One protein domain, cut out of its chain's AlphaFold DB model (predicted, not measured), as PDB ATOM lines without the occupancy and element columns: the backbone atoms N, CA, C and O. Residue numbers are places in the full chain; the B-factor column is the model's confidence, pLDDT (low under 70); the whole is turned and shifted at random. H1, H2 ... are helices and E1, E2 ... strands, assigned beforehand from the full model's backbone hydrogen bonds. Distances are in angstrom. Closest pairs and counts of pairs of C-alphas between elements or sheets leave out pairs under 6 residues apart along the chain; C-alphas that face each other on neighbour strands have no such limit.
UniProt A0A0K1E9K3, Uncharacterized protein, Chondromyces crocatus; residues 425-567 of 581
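This is residues 425 to 567 of the 581 residues of an uncharacterized protein of Chondromyces crocatus (UniProt A0A0K1E9K3). A loosely closed barrel makes the core: E1, E5, E9 and E7 form one side of it, E6, E10 and E11 the other, and the two sheets meet at E6 and E7 and at E1 and E11. Beyond one side of the barrel, H1 packs on the larger sheet with E8 and H2 near it, and the E2-E3 hairpin lies at that far end. The printed part has 143 residues, with two named helices and eleven named strands in the order E1 H1 E2 E3 H2 E4 E5 E6 E7 E8 E9 E10 E11; the class is mostly strand, with strands holding 66 of the 78 residues in named elements. The five-strand sheet is branched and antiparallel; the mixed one runs E4 E11 E10 E6. The whole is compact, with a radius of gyration of the C-alphas of 15.2 A and spans of 51 by 38 by 28 A.

Begin at E1, residues 425 to 430, antiparallel to E5, residues 470 to 477; N 426 and O 475 are 2.8 A apart. On the other side of E5 find E9, residues 524 to 535, antiparallel, with N 476 and O 527 at 2.8 A. E9 bends by 54 degrees at residue 532; E7, residues 497 to 501, and E8, residues 510 to 515, lie on its other side, with N 532 and O 500 at 2.8 A and N 528 and O 511 at 2.8 A. H1, residues 431 to 438, is on this strongly twisted sheet; its Gly 431 and Met 472 have C-alphas 4.1 A apart, the closest to E5. H2, residues 452 to 455, only grazes the sheet and touches H1, closest at the C-alphas of Tyr 437 and Ala 453, 4.7 A. The hairpin of E2, residues 441 to 443, and E3, residues 449 to 451, has N 442 and O 450 at 2.7 A. In the curled second sheet, E10, residues 542 to 549, is antiparallel to E6, residues 489 to 492, with N 547 and O 491 at 2.8 A, and to E11, residues 559 to 566, with N 544 and O 563 at 2.8 A; E4, residues 462 to 464, is parallel to E11, with N 463 and O 564 at 2.9 A. In H1 every O i to N i+4 pair is within hydrogen-bond range; H2 is too short for one.

Find C-alpha 425 at (30.505, 17.556, 46.450), where E1 begins. E9, 31.4 A long, starts at (35.794, 30.654, 48.259); E10 spans 23.3 A and E5 22.3 A. E11, 19.2 A, ends at C-alpha 566, (10.735, 10.262, 51.947).

The C-alphas farthest apart, Val 446 and Thr 538, are 50.9 A apart. The printed part has no cut; the link E5 to E6, 11 residues, is long. Mean pLDDT of the printed part is 96.0, and no printed residue is under 70.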
ATOM      1  N   PRO A 425      31.852  17.063  46.199       98.19
ATOM      2  CA  PRO A 425      30.505  17.556  46.450       98.19
ATOM      3  C   PRO A 425      30.441  18.242  47.822       98.19
ATOM      4  O   PRO A 425      31.019  17.747  48.787       98.19
ATOM      5  N   LEU A 426      29.737  19.371  47.906       97.25
ATOM      6  CA  LEU A 426      29.647  20.188  49.117       97.25
ATOM      7  C   LEU A 426      28.212  20.217  49.644       97.25
ATOM      8  O   LEU A 426      27.906  19.511  50.596       97.25
ATOM      9  N   GLN A 427      27.317  20.984  49.018       97.38
ATOM     10  CA  GLN A 427      25.921  21.121  49.447       97.38
ATOM     11  C   GLN A 427      24.960  20.919  48.277       97.38
ATOM     12  O   GLN A 427      25.264  21.293  47.144       97.38
ATOM     13  N   LEU A 428      23.775  20.379  48.562       98.56
ATOM     14  CA  LEU A 428      22.670  20.265  47.613       98.56
ATOM     15  C   LEU A 428      21.491  21.113  48.093       98.56
ATOM     16  O   LEU A 428      21.182  21.130  49.278       98.56
ATOM     17  N   PHE A 429      20.805  21.776  47.168       98.38
ATOM     18  CA  PHE A 429      19.637  22.608  47.449       98.38
ATOM     19  C   PHE A 429      18.585  22.460  46.358       98.38
ATOM     20  O   PHE A 429      18.924  22.222  45.199       98.38
ATOM     21  N   HIS A 430      17.321  22.739  46.682       98.31
ATOM     22  CA  HIS A 430      16.347  23.098  45.647       98.31
ATOM     23  C   HIS A 430      16.787  24.376  44.924       98.31
ATOM     24  O   HIS A 430      17.287  25.311  45.551       98.31
ATOM     25  N   GLY A 431      16.610  24.403  43.600       97.44
ATOM     26  CA  GLY A 431      17.209  25.404  42.713       97.44
ATOM     27  C   GLY A 431      16.896  26.848  43.107       97.44
ATOM     28  O   GLY A 431      17.804  27.640  43.353       97.44
ATOM     29  N   ASP A 432      15.605  27.161  43.219       96.38
ATOM     30  CA  ASP A 432      15.125  28.509  43.542       96.38
ATOM     31  C   ASP A 432      15.556  28.960  44.944       96.38
ATOM     32  O   ASP A 432      15.856  30.134  45.156       96.38
ATOM     33  N   VAL A 433      15.651  28.022  45.892       98.31
ATOM     34  CA  VAL A 433      16.113  28.297  47.259       98.31
ATOM     35  C   VAL A 433      17.589  28.690  47.255       98.31
ATOM     36  O   VAL A 433      17.949  29.711  47.838       98.31
ATOM     37  N   PHE A 434      18.445  27.925  46.564       98.12
ATOM     38  CA  PHE A 434      19.868  28.258  46.462       98.12
ATOM     39  C   PHE A 434      20.080  29.630  45.840       98.12
ATOM     40  O   PHE A 434      20.829  30.432  46.387       98.12
ATOM     41  N   TRP A 435      19.428  29.910  44.711       97.31
ATOM     42  CA  TRP A 435      19.645  31.171  44.008       97.31
ATOM     43  C   TRP A 435      19.112  32.373  44.785       97.31
ATOM     44  O   TRP A 435      19.786  33.396  44.828       97.31
ATOM     45  N   ALA A 436      17.997  32.232  45.505       98.00
ATOM     46  CA  ALA A 436      17.514  33.287  46.390       98.00
ATOM     47  C   ALA A 436      18.485  33.610  47.539       98.00
ATOM     48  O   ALA A 436      18.650  34.777  47.899       98.00
ATOM     49  N   TYR A 437      19.165  32.606  48.100       98.19
ATOM     50  CA  TYR A 437      20.269  32.863  49.024       98.19
ATOM     51  C   TYR A 437      21.481  33.455  48.306       98.19
ATOM     52  O   TYR A 437      22.081  34.413  48.791       98.19
ATOM     53  N   TYR A 438      21.865  32.880  47.167       97.75
ATOM     54  CA  TYR A 438      23.109  33.226  46.502       97.75
ATOM     55  C   TYR A 438      23.113  34.675  46.004       97.75
ATOM     56  O   TYR A 438      24.064  35.413  46.263       97.75
ATOM     57  N   ASP A 439      22.033  35.089  45.344       96.12
ATOM     58  CA  ASP A 439      21.918  36.401  44.707       96.12
ATOM     59  C   ASP A 439      21.719  37.542  45.720       96.12
ATOM     60  O   ASP A 439      21.863  38.718  45.377       96.12
ATOM     61  N   ARG A 440      21.402  37.232  46.986       96.06
ATOM     62  CA  ARG A 440      21.262  38.248  48.030       96.06
ATOM     63  C   ARG A 440      22.614  38.590  48.648       96.06
ATOM     64  O   ARG A 440      23.177  37.818  49.424       96.06
ATOM     65  N   THR A 441      23.077  39.811  48.397       94.25
ATOM     66  CA  THR A 441      24.284  40.359  49.025       94.25
ATOM     67  C   THR A 441      24.033  40.813  50.466       94.25
ATOM     68  O   THR A 441      23.094  41.554  50.766       94.25
ATOM     69  N   ILE A 442      24.937  40.425  51.360       91.50
ATOM     70  CA  ILE A 442      25.068  40.886  52.737       91.50
ATOM     71  C   ILE A 442      26.204  41.905  52.804       91.50
ATOM     72  O   ILE A 442      27.316  41.666  52.326       91.50
ATOM     73  N   ARG A 443      25.938  43.039  53.458       86.94
ATOM     74  CA  ARG A 443      26.966  44.031  53.785       86.94
ATOM     75  C   ARG A 443      27.689  43.633  55.065       86.94
ATOM     76  O   ARG A 443      27.048  43.311  56.062       86.94
ATOM     77  N   THR A 444      29.012  43.707  55.043       91.62
ATOM     78  CA  THR A 444      29.867  43.414  56.198       91.62
ATOM     79  C   THR A 444      30.471  44.701  56.746       91.62
ATOM     80  O   THR A 444      30.640  45.680  56.016       91.62
ATOM     81  N   VAL A 445      30.823  44.705  58.033       92.94
ATOM     82  CA  VAL A 445      31.438  45.875  58.688       92.94
ATOM     83  C   VAL A 445      32.812  46.229  58.108       92.94
ATOM     84  O   VAL A 445      33.207  47.387  58.139       92.94
ATOM     85  N   VAL A 446      33.495  45.259  57.490       94.25
ATOM     86  CA  VAL A 446      34.793  45.436  56.818       94.25
ATOM     87  C   VAL A 446      34.679  45.785  55.326       94.25
ATOM     88  O   VAL A 446      35.686  45.821  54.626       94.25
ATOM     89  N   GLY A 447      33.468  46.034  54.815       91.44
ATOM     90  CA  GLY A 447      33.246  46.474  53.431       91.44
ATOM     91  C   GLY A 447      33.436  45.393  52.361       91.44
ATOM     92  O   GLY A 447      33.489  45.717  51.177       91.44
ATOM     93  N   VAL A 448      33.524  44.119  52.751       91.88
ATOM     94  CA  VAL A 448      33.570  42.979  51.823       91.88
ATOM     95  C   VAL A 448      32.149  42.488  51.558       91.88
ATOM     96  O   VAL A 448      31.389  42.267  52.500       91.88
ATOM     97  N   GLU A 449      31.771  42.331  50.292       90.88
ATOM     98  CA  GLU A 449      30.482  41.735  49.934       90.88
ATOM     99  C   GLU A 449      30.498  40.224  50.171       90.88
ATOM    100  O   GLU A 449      31.475  39.534  49.877       90.88
ATOM    101  N   MET A 450      29.395  39.706  50.706       93.62
ATOM    102  CA  MET A 450      29.203  38.281  50.934       93.62
ATOM    103  C   MET A 450      27.804  37.877  50.484       93.62
ATOM    104  O   MET A 450      26.860  38.638  50.644       93.62
ATOM    105  N   SER A 451      27.652  36.676  49.943       95.94
ATOM    106  CA  SER A 451      26.342  36.112  49.621       95.94
ATOM    107  C   SER A 451      25.627  35.576  50.870       95.94
ATOM    108  O   SER A 451      26.281  35.014  51.747       95.94
ATOM    109  N   LEU A 452      24.291  35.663  50.939       96.94
ATOM    110  CA  LEU A 452      23.497  35.007  51.989       96.94
ATOM    111  C   LEU A 452      23.603  33.480  51.961       96.94
ATOM    112  O   LEU A 452      23.430  32.847  53.002       96.94
ATOM    113  N   ALA A 453      24.009  32.891  50.832       97.31
ATOM    114  CA  ALA A 453      24.373  31.476  50.772       97.31
ATOM    115  C   ALA A 453      25.436  31.097  51.819       97.31
ATOM    116  O   ALA A 453      25.454  29.958  52.286       97.31
ATOM    117  N   SER A 454      26.265  32.056  52.251       96.62
ATOM    118  CA  SER A 454      27.267  31.861  53.300       96.62
ATOM    119  C   SER A 454      26.703  31.504  54.677       96.62
ATOM    120  O   SER A 454      27.425  30.993  55.526       96.62
ATOM    121  N   ASN A 455      25.418  31.772  54.911       95.38
ATOM    122  CA  ASN A 455      24.727  31.550  56.183       95.38
ATOM    123  C   ASN A 455      23.710  30.399  56.106       95.38
ATOM    124  O   ASN A 455      22.780  30.319  56.911       95.38
ATOM    125  N   THR A 456      23.862  29.529  55.105       95.81
ATOM    126  CA  THR A 456      23.067  28.304  54.952       95.81
ATOM    127  C   THR A 456      23.588  27.185  55.859       95.81
ATOM    128  O   THR A 456      24.513  27.381  56.645       95.81
ATOM    129  N   THR A 457      22.980  26.001  55.783       95.69
ATOM    130  CA  THR A 457      23.389  24.811  56.544       95.69
ATOM    131  C   THR A 457      23.567  23.607  55.617       95.69
ATOM    132  O   THR A 457      23.270  23.679  54.424       95.69
ATOM    133  N   PHE A 458      24.046  22.483  56.156       94.81
ATOM    134  CA  PHE A 458      24.178  21.209  55.435       94.81
ATOM    135  C   PHE A 458      22.921  20.324  55.510       94.81
ATOM    136  O   PHE A 458      22.988  19.127  55.237       94.81
ATOM    137  N   ILE A 459      21.765  20.879  55.888       96.75
ATOM    138  CA  ILE A 459      20.519  20.107  55.929       96.75
ATOM    139  C   ILE A 459      20.123  19.713  54.507       96.75
ATOM    140  O   ILE A 459      19.893  20.567  53.652       96.75
ATOM    141  N   ALA A 460      20.032  18.404  54.272       97.75
ATOM    142  CA  ALA A 460      19.700  17.853  52.969       97.75
ATOM    143  C   ALA A 460      18.277  18.258  52.530       97.75
ATOM    144  O   ALA A 460      17.338  18.120  53.324       97.75
ATOM    145  N   PRO A 461      18.073  18.685  51.269       98.06
ATOM    146  CA  PRO A 461      16.740  18.893  50.723       98.06
ATOM    147  C   PRO A 461      15.953  17.581  50.724       98.06
ATOM    148  O   PRO A 461      16.508  16.493  50.532       98.06
ATOM    149  N   ILE A 462      14.640  17.695  50.926       98.31
ATOM    150  CA  ILE A 462      13.730  16.550  51.006       98.31
ATOM    151  C   ILE A 462      13.008  16.377  49.670       98.31
ATOM    152  O   ILE A 462      12.517  17.346  49.086       98.31
ATOM    153  N   VAL A 463      12.936  15.133  49.195       98.25
ATOM    154  CA  VAL A 463      12.221  14.743  47.974       98.25
ATOM    155  C   VAL A 463      11.412  13.477  48.226       98.25
ATOM    156  O   VAL A 463      11.831  12.580  48.953       98.25
ATOM    157  N   GLU A 464      10.242  13.379  47.610       98.12
ATOM    158  CA  GLU A 464       9.408  12.185  47.695       98.12
ATOM    159  C   GLU A 464       9.801  11.114  46.678       98.12
ATOM    160  O   GLU A 464      10.216  11.400  45.552       98.12
ATOM    161  N   ARG A 465       9.558   9.855  47.035       98.38
ATOM    162  CA  ARG A 465       9.470   8.758  46.068       98.38
ATOM    163  C   ARG A 465       8.495   9.096  44.943       98.38
ATOM    164  O   ARG A 465       7.367   9.510  45.190       98.38
ATOM    165  N   GLY A 466       8.915   8.863  43.704       98.06
ATOM    166  CA  GLY A 466       8.125   9.170  42.512       98.06
ATOM    167  C   GLY A 466       8.272  10.608  42.004       98.06
ATOM    168  O   GLY A 466       7.757  10.898  40.927       98.06
ATOM    169  N   ALA A 467       8.982  11.495  42.713       97.94
ATOM    170  CA  ALA A 467       9.233  12.853  42.238       97.94
ATOM    171  C   ALA A 467      10.038  12.853  40.928       97.94
ATOM    172  O   ALA A 467      10.984  12.081  40.754       97.94
ATOM    173  N   GLN A 468       9.672  13.734  40.000       97.56
ATOM    174  CA  GLN A 468      10.302  13.856  38.686       97.56
ATOM    175  C   GLN A 468      10.649  15.314  38.410       97.56
ATOM    176  O   GLN A 468       9.919  16.216  38.812       97.56
ATOM    177  N   GLN A 469      11.726  15.525  37.658       96.81
ATOM    178  CA  GLN A 469      12.171  16.833  37.178       96.81
ATOM    179  C   GLN A 469      12.441  17.850  38.299       96.81
ATOM    180  O   GLN A 469      12.228  19.047  38.122       96.81
ATOM    181  N   MET A 470      12.938  17.388  39.448       97.75
ATOM    182  CA  MET A 470      13.283  18.275  40.555       97.75
ATOM    183  C   MET A 470      14.549  19.058  40.203       97.75
ATOM    184  O   MET A 470      15.627  18.474  40.074       97.75
ATOM    185  N   THR A 471      14.430  20.371  40.027       98.00
ATOM    186  CA  THR A 471      15.566  21.254  39.739       98.00
ATOM    187  C   THR A 471      16.299  21.634  41.018       98.00
ATOM    188  O   THR A 471      15.711  22.208  41.936       98.00
ATOM    189  N   MET A 472      17.595  21.346  41.063       98.62
ATOM    190  CA  MET A 472      18.453  21.535  42.229       98.62
ATOM    191  C   MET A 472      19.799  22.151  41.845       98.62
ATOM    192  O   MET A 472      20.189  22.150  40.676       98.62
ATOM    193  N   VAL A 473      20.529  22.644  42.846       98.69
ATOM    194  CA  VAL A 473      21.930  23.057  42.711       98.69
ATOM    195  C   VAL A 473      22.798  22.197  43.612       98.69
ATOM    196  O   VAL A 473      22.575  22.170  44.820       98.69
ATOM    197  N   LEU A 474      23.794  21.527  43.030       98.81
ATOM    198  CA  LEU A 474      24.880  20.879  43.765       98.81
ATOM    199  C   LEU A 474      26.123  21.766  43.678       98.81
ATOM    200  O   LEU A 474      26.639  21.993  42.581       98.81
ATOM    201  N   THR A 475      26.613  22.264  44.811       98.62
ATOM    202  CA  THR A 475      27.905  22.955  44.861       98.62
ATOM    203  C   THR A 475      29.037  21.940  44.970       98.62
ATOM    204  O   THR A 475      28.931  20.933  45.672       98.62
ATOM    205  N   VAL A 476      30.108  22.168  44.212       98.44
ATOM    206  CA  VAL A 476      31.228  21.239  44.061       98.44
ATOM    207  C   VAL A 476      32.530  22.023  43.985       98.44
ATOM    208  O   VAL A 476      32.652  22.932  43.164       98.44
ATOM    209  N   ASP A 477      33.517  21.658  44.796       97.19
ATOM    210  CA  ASP A 477      34.889  22.136  44.619       97.19
ATOM    211  C   ASP A 477      35.626  21.242  43.612       97.19
ATOM    212  O   ASP A 477      35.632  20.018  43.731       97.19
ATOM    213  N   GLY A 478      36.232  21.842  42.589       95.50
ATOM    214  CA  GLY A 478      37.037  21.134  41.594       95.50
ATOM    215  C   GLY A 478      36.257  20.471  40.449       95.50
ATOM    216  O   GLY A 478      36.846  19.670  39.713       95.50
ATOM    217  N   ALA A 479      34.975  20.792  40.243       96.50
ATOM    218  CA  ALA A 479      34.241  20.352  39.053       96.50
ATOM    219  C   ALA A 479      34.726  21.088  37.792       96.50
ATOM    220  O   ALA A 479      35.000  22.288  37.806       96.50
ATOM    221  N   LYS A 480      34.854  20.365  36.677       95.06
ATOM    222  CA  LYS A 480      35.418  20.892  35.426       95.06
ATOM    223  C   LYS A 480      34.665  20.356  34.216       95.06
ATOM    224  O   LYS A 480      34.209  19.213  34.217       95.06
ATOM    225  N   LEU A 481      34.597  21.166  33.159       95.56
ATOM    226  CA  LEU A 481      34.162  20.683  31.851       95.56
ATOM    227  C   LEU A 481      35.216  19.745  31.254       95.56
ATOM    228  O   LEU A 481      36.419  19.959  31.420       95.56
ATOM    229  N   GLY A 482      34.753  18.731  30.526       94.00
ATOM    230  CA  GLY A 482      35.601  17.884  29.700       94.00
ATOM    231  C   GLY A 482      36.217  18.646  28.518       94.00
ATOM    232  O   GLY A 482      35.792  19.764  28.204       94.00
ATOM    233  N   PRO A 483      37.196  18.047  27.814       92.31
ATOM    234  CA  PRO A 483      37.912  18.695  26.710       92.31
ATOM    235  C   PRO A 483      37.021  19.202  25.567       92.31
ATOM    236  O   PRO A 483      37.444  20.069  24.807       92.31
ATOM    237  N   ARG A 484      35.798  18.676  25.424       93.81
ATOM    238  CA  ARG A 484      34.817  19.089  24.406       93.81
ATOM    239  C   ARG A 484      33.605  19.801  25.014       93.81
ATOM    240  O   ARG A 484      32.549  19.847  24.390       93.81
ATOM    241  N   GLY A 485      33.742  20.339  26.226       93.25
ATOM    242  CA  GLY A 485      32.653  20.997  26.948       93.25
ATOM    243  C   GLY A 485      31.682  20.026  27.621       93.25
ATOM    244  O   GLY A 485      30.566  20.414  27.956       93.25
ATOM    245  N   GLU A 486      32.072  18.761  27.804       96.50
ATOM    246  CA  GLU A 486      31.225  17.772  28.472       96.50
ATOM    247  C   GLU A 486      31.021  18.120  29.956       96.50
ATOM    248  O   GLU A 486      31.955  18.540  30.637       96.50
ATOM    249  N   LEU A 487      29.807  17.926  30.471       97.00
ATOM    250  CA  LEU A 487      29.488  18.199  31.874       97.00
ATOM    251  C   LEU A 487      29.981  17.068  32.795       97.00
ATOM    252  O   LEU A 487      30.036  15.912  32.359       97.00
ATOM    253  N   PRO A 488      30.287  17.369  34.072       96.69
ATOM    254  CA  PRO A 488      30.526  16.349  35.086       96.69
ATOM    255  C   PRO A 488      29.364  15.354  35.195       96.69
ATOM    256  O   PRO A 488      28.202  15.690  34.961       96.69
ATOM    257  N   LEU A 489      29.686  14.124  35.582       96.94
ATOM    258  CA  LEU A 489      28.712  13.068  35.839       96.94
ATOM    259  C   LEU A 489      28.429  12.981  37.335       96.94
ATOM    260  O   LEU A 489      29.349  13.127  38.142       96.94
ATOM    261  N   ILE A 490      27.174  12.707  37.688       98.06
ATOM    262  CA  ILE A 490      26.744  12.516  39.074       98.06
ATOM    263  C   ILE A 490      26.104  11.138  39.198       98.06
ATOM    264  O   ILE A 490      25.290  10.750  38.360       98.06
ATOM    265  N   SER A 491      26.482  10.405  40.239       97.38
ATOM    266  CA  SER A 491      25.845   9.152  40.642       97.38
ATOM    267  C   SER A 491      25.478   9.196  42.120       97.38
ATOM    268  O   SER A 491      26.027   9.990  42.882       97.38
ATOM    269  N   THR A 492      24.571   8.323  42.525       98.06
ATOM    270  CA  THR A 492      24.073   8.173  43.897       98.06
ATOM    271  C   THR A 492      24.374   6.763  44.406       98.06
ATOM    272  O   THR A 492      24.725   5.873  43.630       98.06
ATOM    273  N   ASP A 493      24.207   6.533  45.707       97.75
ATOM    274  CA  ASP A 493      24.243   5.186  46.296       97.75
ATOM    275  C   ASP A 493      22.963   4.371  46.033       97.75
ATOM    276  O   ASP A 493      22.840   3.232  46.484       97.75
ATOM    277  N   ASP A 494      21.988   4.943  45.328       98.19
ATOM    278  CA  ASP A 494      20.737   4.285  44.973       98.19
ATOM    279  C   ASP A 494      20.435   4.474  43.476       98.19
ATOM    280  O   ASP A 494      20.156   5.602  43.058       98.19
ATOM    281  N   PRO A 495      20.463   3.404  42.658       97.25
ATOM    282  CA  PRO A 495      20.245   3.504  41.214       97.25
ATOM    283  C   PRO A 495      18.843   4.006  40.829       97.25
ATOM    284  O   PRO A 495      18.651   4.451  39.696       97.25
ATOM    285  N   ASP A 496      17.883   3.975  41.758       98.38
ATOM    286  CA  ASP A 496      16.534   4.516  41.568       98.38
ATOM    287  C   ASP A 496      16.470   6.044  41.747       98.38
ATOM    288  O   ASP A 496      15.414   6.655  41.554       98.38
ATOM    289  N   ILE A 497      17.596   6.679  42.085       98.69
ATOM    290  CA  ILE A 497      17.758   8.129  42.140       98.69
ATOM    291  C   ILE A 497      18.675   8.550  40.995       98.69
ATOM    292  O   ILE A 497      19.881   8.318  41.011       98.69
ATOM    293  N   GLN A 498      18.106   9.206  39.990       98.50
ATOM    294  CA  GLN A 498      18.847   9.669  38.822       98.50
ATOM    295  C   GLN A 498      19.108  11.166  38.920       98.50
ATOM    296  O   GLN A 498      18.173  11.953  39.066       98.50
ATOM    297  N   VAL A 499      20.373  11.562  38.775       98.38
ATOM    298  CA  VAL A 499      20.803  12.963  38.805       98.38
ATOM    299  C   VAL A 499      21.509  13.296  37.499       98.38
ATOM    300  O   VAL A 499      22.488  12.653  37.126       98.38
ATOM    301  N   LYS A 500      21.022  14.315  36.790       97.75
ATOM    302  CA  LYS A 500      21.621  14.777  35.534       97.75
ATOM    303  C   LYS A 500      21.996  16.245  35.629       97.75
ATOM    304  O   LYS A 500      21.138  17.069  35.919       97.75
ATOM    305  N   VAL A 501      23.244  16.576  35.295       97.88
ATOM    306  CA  VAL A 501      23.672  17.972  35.134       97.88
ATOM    307  C   VAL A 501      23.075  18.529  33.841       97.88
ATOM    308  O   VAL A 501      23.275  17.966  32.761       97.88
ATOM    309  N   ALA A 502      22.305  19.608  33.946       95.25
ATOM    310  CA  ALA A 502      21.640  20.248  32.817       95.25
ATOM    311  C   ALA A 502      21.318  21.707  33.147       95.25
ATOM    312  O   ALA A 502      21.101  22.044  34.303       95.25
ATOM    313  N   ALA A 503      21.256  22.568  32.129       91.81
ATOM    314  CA  ALA A 503      20.762  23.928  32.315       91.81
ATOM    315  C   ALA A 503      19.293  23.900  32.767       91.81
ATOM    316  O   ALA A 503      18.507  23.079  32.286       91.81
ATOM    317  N   THR A 504      18.932  24.807  33.667       86.44
ATOM    318  CA  THR A 504      17.595  24.916  34.261       86.44
ATOM    319  C   THR A 504      17.147  26.376  34.190       86.44
ATOM    320  O   THR A 504      17.830  27.288  34.657       86.44
ATOM    321  N   GLY A 505      16.009  26.626  33.538       86.50
ATOM    322  CA  GLY A 505      15.548  27.990  33.277       86.50
ATOM    323  C   GLY A 505      16.598  28.821  32.525       86.50
ATOM    324  O   GLY A 505      17.049  28.432  31.450       86.50
ATOM    325  N   SER A 506      16.981  29.966  33.095       87.44
ATOM    326  CA  SER A 506      18.010  30.869  32.557       87.44
ATOM    327  C   SER A 506      19.429  30.579  33.066       87.44
ATOM    328  O   SER A 506      20.377  31.226  32.619       87.44
ATOM    329  N   ARG A 507      19.604  29.631  33.997       92.81
ATOM    330  CA  ARG A 507      20.904  29.337  34.611       92.81
ATOM    331  C   ARG A 507      21.670  28.306  33.773       92.81
ATOM    332  O   ARG A 507      21.093  27.291  33.367       92.81
ATOM    333  N   PRO A 508      22.971  28.525  33.505       95.81
ATOM    334  CA  PRO A 508      23.785  27.552  32.786       95.81
ATOM    335  C   PRO A 508      23.932  26.267  33.606       95.81
ATOM    336  O   PRO A 508      23.845  26.288  34.828       95.81
ATOM    337  N   ALA A 509      24.223  25.151  32.936       97.00
ATOM    338  CA  ALA A 509      24.405  23.852  33.591       97.00
ATOM    339  C   ALA A 509      25.511  23.854  34.666       97.00
ATOM    340  O   ALA A 509      25.466  23.072  35.612       97.00
ATOM    341  N   MET A 510      26.501  24.735  34.514       97.75
ATOM    342  CA  MET A 510      27.563  24.962  35.482       97.75
ATOM    343  C   MET A 510      27.927  26.447  35.511       97.75
ATOM    344  O   MET A 510      28.086  27.072  34.461       97.75
ATOM    345  N   SER A 511      28.101  26.996  36.709       96.88
ATOM    346  CA  SER A 511      28.568  28.367  36.947       96.88
ATOM    347  C   SER A 511      29.544  28.407  38.115       96.88
ATOM    348  O   SER A 511      29.439  27.593  39.027       96.88
ATOM    349  N   ASN A 512      30.453  29.379  38.129       98.00
ATOM    350  CA  ASN A 512      31.221  29.678  39.334       98.00
ATOM    351  C   ASN A 512      30.369  30.512  40.290       98.00
ATOM    352  O   ASN A 512      29.711  31.459  39.861       98.00
ATOM    353  N   VAL A 513      30.413  30.163  41.570       98.00
ATOM    354  CA  VAL A 513      29.777  30.898  42.662       98.00
ATOM    355  C   VAL A 513      30.798  31.123  43.768       98.00
ATOM    356  O   VAL A 513      31.642  30.264  44.015       98.00
ATOM    357  N   THR A 514      30.731  32.275  44.430       97.50
ATOM    358  CA  THR A 514      31.639  32.638  45.529       97.50
ATOM    359  C   THR A 514      30.834  32.903  46.791       97.50
ATOM    360  O   THR A 514      30.071  33.866  46.850       97.50
ATOM    361  N   TYR A 515      30.989  32.040  47.789       97.19
ATOM    362  CA  TYR A 515      30.349  32.161  49.098       97.19
ATOM    363  C   TYR A 515      31.153  31.367  50.135       97.19
ATOM    364  O   TYR A 515      32.027  30.576  49.776       97.19
ATOM    365  N   ALA A 516      30.921  31.610  51.422       95.31
ATOM    366  CA  ALA A 516      31.519  30.795  52.470       95.31
ATOM    367  C   ALA A 516      30.671  29.535  52.626       95.31
ATOM    368  O   ALA A 516      29.554  29.594  53.122       95.31
ATOM    369  N   ILE A 517      31.178  28.390  52.182       94.44
ATOM    370  CA  ILE A 517      30.536  27.110  52.503       94.44
ATOM    371  C   ILE A 517      30.408  27.046  54.034       94.44
ATOM    372  O   ILE A 517      31.393  27.390  54.697       94.44
ATOM    373  N   PRO A 518      29.245  26.673  54.606       87.00
ATOM    374  CA  PRO A 518      29.067  26.673  56.054       87.00
ATOM    375  C   PRO A 518      30.220  25.943  56.744       87.00
ATOM    376  O   PRO A 518      30.624  24.866  56.310       87.00
ATOM    377  N   GLY A 519      30.799  26.585  57.757       83.94
ATOM    378  CA  GLY A 519      32.045  26.162  58.392       83.94
ATOM    379  C   GLY A 519      33.287  26.946  58.002       83.94
ATOM    380  O   GLY A 519      34.191  27.104  58.818       83.94
ATOM    381  N   ASN A 520      33.335  27.500  56.793       92.25
ATOM    382  CA  ASN A 520      34.471  28.305  56.362       92.25
ATOM    383  C   ASN A 520      34.350  29.734  56.893       92.25
ATOM    384  O   ASN A 520      33.308  30.380  56.767       92.25
ATOM    385  N   SER A 521      35.452  30.279  57.406       91.88
ATOM    386  CA  SER A 521      35.512  31.678  57.849       91.88
ATOM    387  C   SER A 521      35.436  32.674  56.688       91.88
ATOM    388  O   SER A 521      34.973  33.799  56.868       91.88
ATOM    389  N   TYR A 522      35.893  32.284  55.495       94.38
ATOM    390  CA  TYR A 522      35.967  33.162  54.328       94.38
ATOM    391  C   TYR A 522      35.316  32.525  53.097       94.38
ATOM    392  O   TYR A 522      35.405  31.307  52.920       94.38
ATOM    393  N   PRO A 523      34.696  33.335  52.217       95.31
ATOM    394  CA  PRO A 523      34.209  32.863  50.933       95.31
ATOM    395  C   PRO A 523      35.308  32.283  50.048       95.31
ATOM    396  O   PRO A 523      36.402  32.840  49.952       95.31
ATOM    397  N   SER A 524      34.978  31.213  49.333       95.44
ATOM    398  CA  SER A 524      35.794  30.654  48.259       95.44
ATOM    399  C   SER A 524      34.944  30.443  47.009       95.44
ATOM    400  O   SER A 524      33.712  30.433  47.062       95.44
ATOM    401  N   THR A 525      35.602  30.337  45.857       97.62
ATOM    402  CA  THR A 525      34.916  30.070  44.590       97.62
ATOM    403  C   THR A 525      34.797  28.572  44.370       97.62
ATOM    404  O   THR A 525      35.806  27.873  44.341       97.62
ATOM    405  N   VAL A 526      33.573  28.110  44.133       98.00
ATOM    406  CA  VAL A 526      33.242  26.722  43.787       98.00
ATOM    407  C   VAL A 526      32.338  26.680  42.558       98.00
ATOM    408  O   VAL A 526      31.878  27.714  42.066       98.00
ATOM    409  N   GLN A 527      32.083  25.487  42.032       98.38
ATOM    410  CA  GLN A 527      31.166  25.291  40.918       98.38
ATOM    411  C   GLN A 527      29.765  24.979  41.443       98.38
ATOM    412  O   GLN A 527      29.578  24.046  42.212       98.38
ATOM    413  N   ALA A 528      28.764  25.724  40.983       98.44
ATOM    414  CA  ALA A 528      27.357  25.378  41.123       98.44
ATOM    415  C   ALA A 528      26.915  24.594  39.883       98.44
ATOM    416  O   ALA A 528      26.866  25.148  38.780       98.44
ATOM    417  N   LEU A 529      26.603  23.311  40.058       98.69
ATOM    418  CA  LEU A 529      26.033  22.452  39.026       98.69
ATOM    419  C   LEU A 529      24.508  22.522  39.110       98.69
ATOM    420  O   LEU A 529      23.934  22.156  40.135       98.69
ATOM    421  N   GLN A 530      23.851  22.963  38.038       98.44
ATOM    422  CA  GLN A 530      22.404  22.804  37.914       98.44
ATOM    423  C   GLN A 530      22.105  21.340  37.607       98.44
ATOM    424  O   GLN A 530      22.650  20.770  36.655       98.44
ATOM    425  N   VAL A 531      21.256  20.722  38.422       98.38
ATOM    426  CA  VAL A 531      20.924  19.307  38.290       98.38
ATOM    427  C   VAL A 531      19.421  19.090  38.256       98.38
ATOM    428  O   VAL A 531      18.646  19.806  38.889       98.38
ATOM    429  N   VAL A 532      19.015  18.073  37.508       98.38
ATOM    430  CA  VAL A 532      17.653  17.552  37.485       98.38
ATOM    431  C   VAL A 532      17.664  16.194  38.173       98.38
ATOM    432  O   VAL A 532      18.381  15.290  37.735       98.38
ATOM    433  N   VAL A 533      16.881  16.067  39.242       98.56
ATOM    434  CA  VAL A 533      16.755  14.849  40.048       98.56
ATOM    435  C   VAL A 533      15.416  14.170  39.761       98.56
ATOM    436  O   VAL A 533      14.359  14.801  39.805       98.56
ATOM    437  N   ASN A 534      15.465  12.869  39.478       98.62
ATOM    438  CA  ASN A 534      14.298  11.994  39.388       98.62
ATOM    439  C   ASN A 534      14.441  10.877  40.425       98.62
ATOM    440  O   ASN A 534      15.484  10.230  40.489       98.62
ATOM    441  N   VAL A 535      13.391  10.636  41.204       98.69
ATOM    442  CA  VAL A 535      13.347   9.607  42.247       98.69
ATOM    443  C   VAL A 535      12.268   8.602  41.867       98.69
ATOM    444  O   VAL A 535      11.091   8.953  41.780       98.69
ATOM    445  N   ALA A 536      12.639   7.349  41.614       98.56
ATOM    446  CA  ALA A 536      11.659   6.316  41.301       98.56
ATOM    447  C   ALA A 536      10.791   5.983  42.534       98.56
ATOM    448  O   ALA A 536      11.232   6.159  43.673       98.56
ATOM    449  N   PRO A 537       9.567   5.450  42.353       98.06
ATOM    450  CA  PRO A 537       8.732   5.001  43.471       98.06
ATOM    451  C   PRO A 537       9.392   3.938  44.369       98.06
ATOM    452  O   PRO A 537       9.023   3.796  45.534       98.06
ATOM    453  N   THR A 538      10.361   3.192  43.832       97.69
ATOM    454  CA  THR A 538      11.093   2.113  44.509       97.69
ATOM    455  C   THR A 538      12.347   2.572  45.256       97.69
ATOM    456  O   THR A 538      12.849   1.799  46.074       97.69
ATOM    457  N   ALA A 539      12.797   3.822  45.063       98.25
ATOM    458  CA  ALA A 539      13.999   4.366  45.700       98.25
ATOM    459  C   ALA A 539      13.969   4.176  47.218       98.25
ATOM    460  O   ALA A 539      12.914   4.322  47.842       98.25
ATOM    461  N   ARG A 540      15.092   3.835  47.855       97.44
ATOM    462  CA  ARG A 540      15.121   3.644  49.313       97.44
ATOM    463  C   ARG A 540      14.814   4.979  50.021       97.44
ATOM    464  O   ARG A 540      15.169   6.027  49.505       97.44
ATOM    465  N   PRO A 541      14.101   4.992  51.164       96.81
ATOM    466  CA  PRO A 541      13.938   6.205  51.957       96.81
ATOM    467  C   PRO A 541      15.187   6.442  52.810       96.81
ATOM    468  O   PRO A 541      15.867   5.488  53.196       96.81
ATOM    469  N   GLY A 542      15.399   7.693  53.206       97.00
ATOM    470  CA  GLY A 542      16.494   8.109  54.075       97.00
ATOM    471  C   GLY A 542      17.484   9.027  53.369       97.00
ATOM    472  O   GLY A 542      17.178   9.630  52.341       97.00
ATOM    473  N   LEU A 543      18.656   9.175  53.979       97.81
ATOM    474  CA  LEU A 543      19.739   9.995  53.454       97.81
ATOM    475  C   LEU A 543      20.519   9.247  52.375       97.81
ATOM    476  O   LEU A 543      20.869   8.082  52.546       97.81
ATOM    477  N   HIS A 544      20.836   9.962  51.303       98.56
ATOM    478  CA  HIS A 544      21.574   9.467  50.154       98.56
ATOM    479  C   HIS A 544      22.825  10.291  49.905       98.56
ATOM    480  O   HIS A 544      22.865  11.507  50.123       98.56
ATOM    481  N   SER A 545      23.853   9.598  49.440       98.38
ATOM    482  CA  SER A 545      25.124  10.193  49.053       98.38
ATOM    483  C   SER A 545      25.136  10.526  47.565       98.38
ATOM    484  O   SER A 545      24.416   9.914  46.772       98.38
ATOM    485  N   MET A 546      25.974  11.484  47.175       98.56
ATOM    486  CA  MET A 546      26.253  11.742  45.762       98.56
ATOM    487  C   MET A 546      27.749  11.740  45.500       98.56
ATOM    488  O   MET A 546      28.535  12.261  46.289       98.56
ATOM    489  N   THR A 547      28.120  11.199  44.350       98.44
ATOM    490  CA  THR A 547      29.479  11.199  43.821       98.44
ATOM    491  C   THR A 547      29.509  12.049  42.565       98.44
ATOM    492  O   THR A 547      28.700  11.842  41.660       98.44
ATOM    493  N   VAL A 548      30.464  12.973  42.477       98.31
ATOM    494  CA  VAL A 548      30.736  13.735  41.252       98.31
ATOM    495  C   VAL A 548      31.977  13.159  40.579       98.31
ATOM    496  O   VAL A 548      32.941  12.781  41.243       98.31
ATOM    497  N   ARG A 549      31.969  13.098  39.247       96.69
ATOM    498  CA  ARG A 549      33.121  12.698  38.436       96.69
ATOM    499  C   ARG A 549      33.318  13.656  37.267       96.69
ATOM    500  O   ARG A 549      32.426  13.825  36.437       96.69
ATOM    501  N   ASN A 550      34.519  14.222  37.162       95.75
ATOM    502  CA  ASN A 550      34.938  14.977  35.982       95.75
ATOM    503  C   ASN A 550      35.172  14.029  34.799       95.75
ATOM    504  O   ASN A 550      35.631  12.898  34.969       95.75
ATOM    505  N   VAL A 551      34.883  14.486  33.584       92.69
ATOM    506  CA  VAL A 551      35.055  13.671  32.373       92.69
ATOM    507  C   VAL A 551      36.530  13.327  32.167       92.69
ATOM    508  O   VAL A 551      37.383  14.210  32.162       92.69
ATOM    509  N   GLY A 552      36.828  12.034  32.011       86.69
ATOM    510  CA  GLY A 552      38.200  11.519  31.916       86.69
ATOM    511  C   GLY A 552      38.957  11.445  33.251       86.69
ATOM    512  O   GLY A 552      40.115  11.041  33.248       86.69
ATOM    513  N   GLY A 553      38.327  11.821  34.369       85.31
ATOM    514  CA  GLY A 553      38.893  11.699  35.714       85.31
ATOM    515  C   GLY A 553      38.713  10.308  36.332       85.31
ATOM    516  O   GLY A 553      37.978   9.467  35.809       85.31
ATOM    517  N   GLY A 554      39.384  10.092  37.469       81.25
ATOM    518  CA  GLY A 554      39.252   8.880  38.283       81.25
ATOM    519  C   GLY A 554      37.861   8.704  38.902       81.25
ATOM    520  O   GLY A 554      36.978   9.552  38.746       81.25
ATOM    521  N   GLU A 555      37.654   7.584  39.596       85.75
ATOM    522  CA  GLU A 555      36.428   7.375  40.373       85.75
ATOM    523  C   GLU A 555      36.290   8.465  41.441       85.75
ATOM    524  O   GLU A 555      37.247   8.802  42.139       85.75
ATOM    525  N   GLY A 556      35.099   9.062  41.524       91.00
ATOM    526  CA  GLY A 556      34.792  10.031  42.569       91.00
ATOM    527  C   GLY A 556      34.519   9.333  43.899       91.00
ATOM    528  O   GLY A 556      34.238   8.137  43.942       91.00
ATOM    529  N   ILE A 557      34.541  10.106  44.982       96.69
ATOM    530  CA  ILE A 557      34.210   9.622  46.326       96.69
ATOM    531  C   ILE A 557      32.842  10.198  46.729       96.69
ATOM    532  O   ILE A 557      32.624  11.397  46.515       96.69
ATOM    533  N   PRO A 558      31.916   9.376  47.261       97.56
ATOM    534  CA  PRO A 558      30.588   9.833  47.651       97.56
ATOM    535  C   PRO A 558      30.648  10.770  48.857       97.56
ATOM    536  O   PRO A 558      31.263  10.442  49.869       97.56
ATOM    537  N   MET A 559      29.960  11.907  48.770       97.94
ATOM    538  CA  MET A 559      29.682  12.778  49.913       97.94
ATOM    539  C   MET A 559      28.388  12.307  50.598       97.94
ATOM    540  O   MET A 559      27.341  12.278  49.938       97.94
ATOM    541  N   PRO A 560      28.426  11.915  51.884       97.81
ATOM    542  CA  PRO A 560      27.253  11.439  52.608       97.81
ATOM    543  C   PRO A 560      26.183  12.518  52.797       97.81
ATOM    544  O   PRO A 560      26.490  13.700  52.952       97.81
ATOM    545  N   ALA A 561      24.927  12.068  52.893       97.31
ATOM    546  CA  ALA A 561      23.793  12.864  53.366       97.31
ATOM    547  C   ALA A 561      23.519  14.159  52.576       97.31
ATOM    548  O   ALA A 561      23.238  15.198  53.162       97.31
ATOM    549  N   LEU A 562      23.566  14.091  51.242       98.25
ATOM    550  CA  LEU A 562      23.256  15.232  50.374       98.25
ATOM    551  C   LEU A 562      21.777  15.336  49.999       98.25
ATOM    552  O   LEU A 562      21.314  16.424  49.684       98.25
ATOM    553  N   LEU A 563      21.025  14.236  50.014       98.62
ATOM    554  CA  LEU A 563      19.604  14.213  49.660       98.62
ATOM    555  C   LEU A 563      18.838  13.349  50.654       98.62
ATOM    556  O   LEU A 563      19.302  12.262  50.988       98.62
ATOM    557  N   LYS A 564      17.649  13.785  51.082       98.50
ATOM    558  CA  LYS A 564      16.737  12.954  51.873       98.50
ATOM    559  C   LYS A 564      15.534  12.527  51.035       98.50
ATOM    560  O   LYS A 564      14.766  13.369  50.577       98.50
ATOM    561  N   VAL A 565      15.337  11.219  50.879       98.56
ATOM    562  CA  VAL A 565      14.158  10.641  50.219       98.56
ATOM    563  C   VAL A 565      13.128  10.209  51.261       98.56
ATOM    564  O   VAL A 565      13.448   9.496  52.213       98.56
ATOM    565  N   VAL A 566      11.873  10.618  51.080       97.31
ATOM    566  CA  VAL A 566      10.735  10.262  51.947       97.31
ATOM    567  C   VAL A 566       9.627   9.562  51.156       97.31
ATOM    568  O   VAL A 566       9.678   9.466  49.928       97.31
ATOM    569  N   GLN A 567       8.619   9.035  51.856       96.25
ATOM    570  CA  GLN A 567       7.459   8.420  51.206       96.25
ATOM    571  C   GLN A 567       6.670   9.441  50.378       96.25
ATOM    572  O   GLN A 567       6.655  10.631  50.692       96.25
TER     573      GLN A 567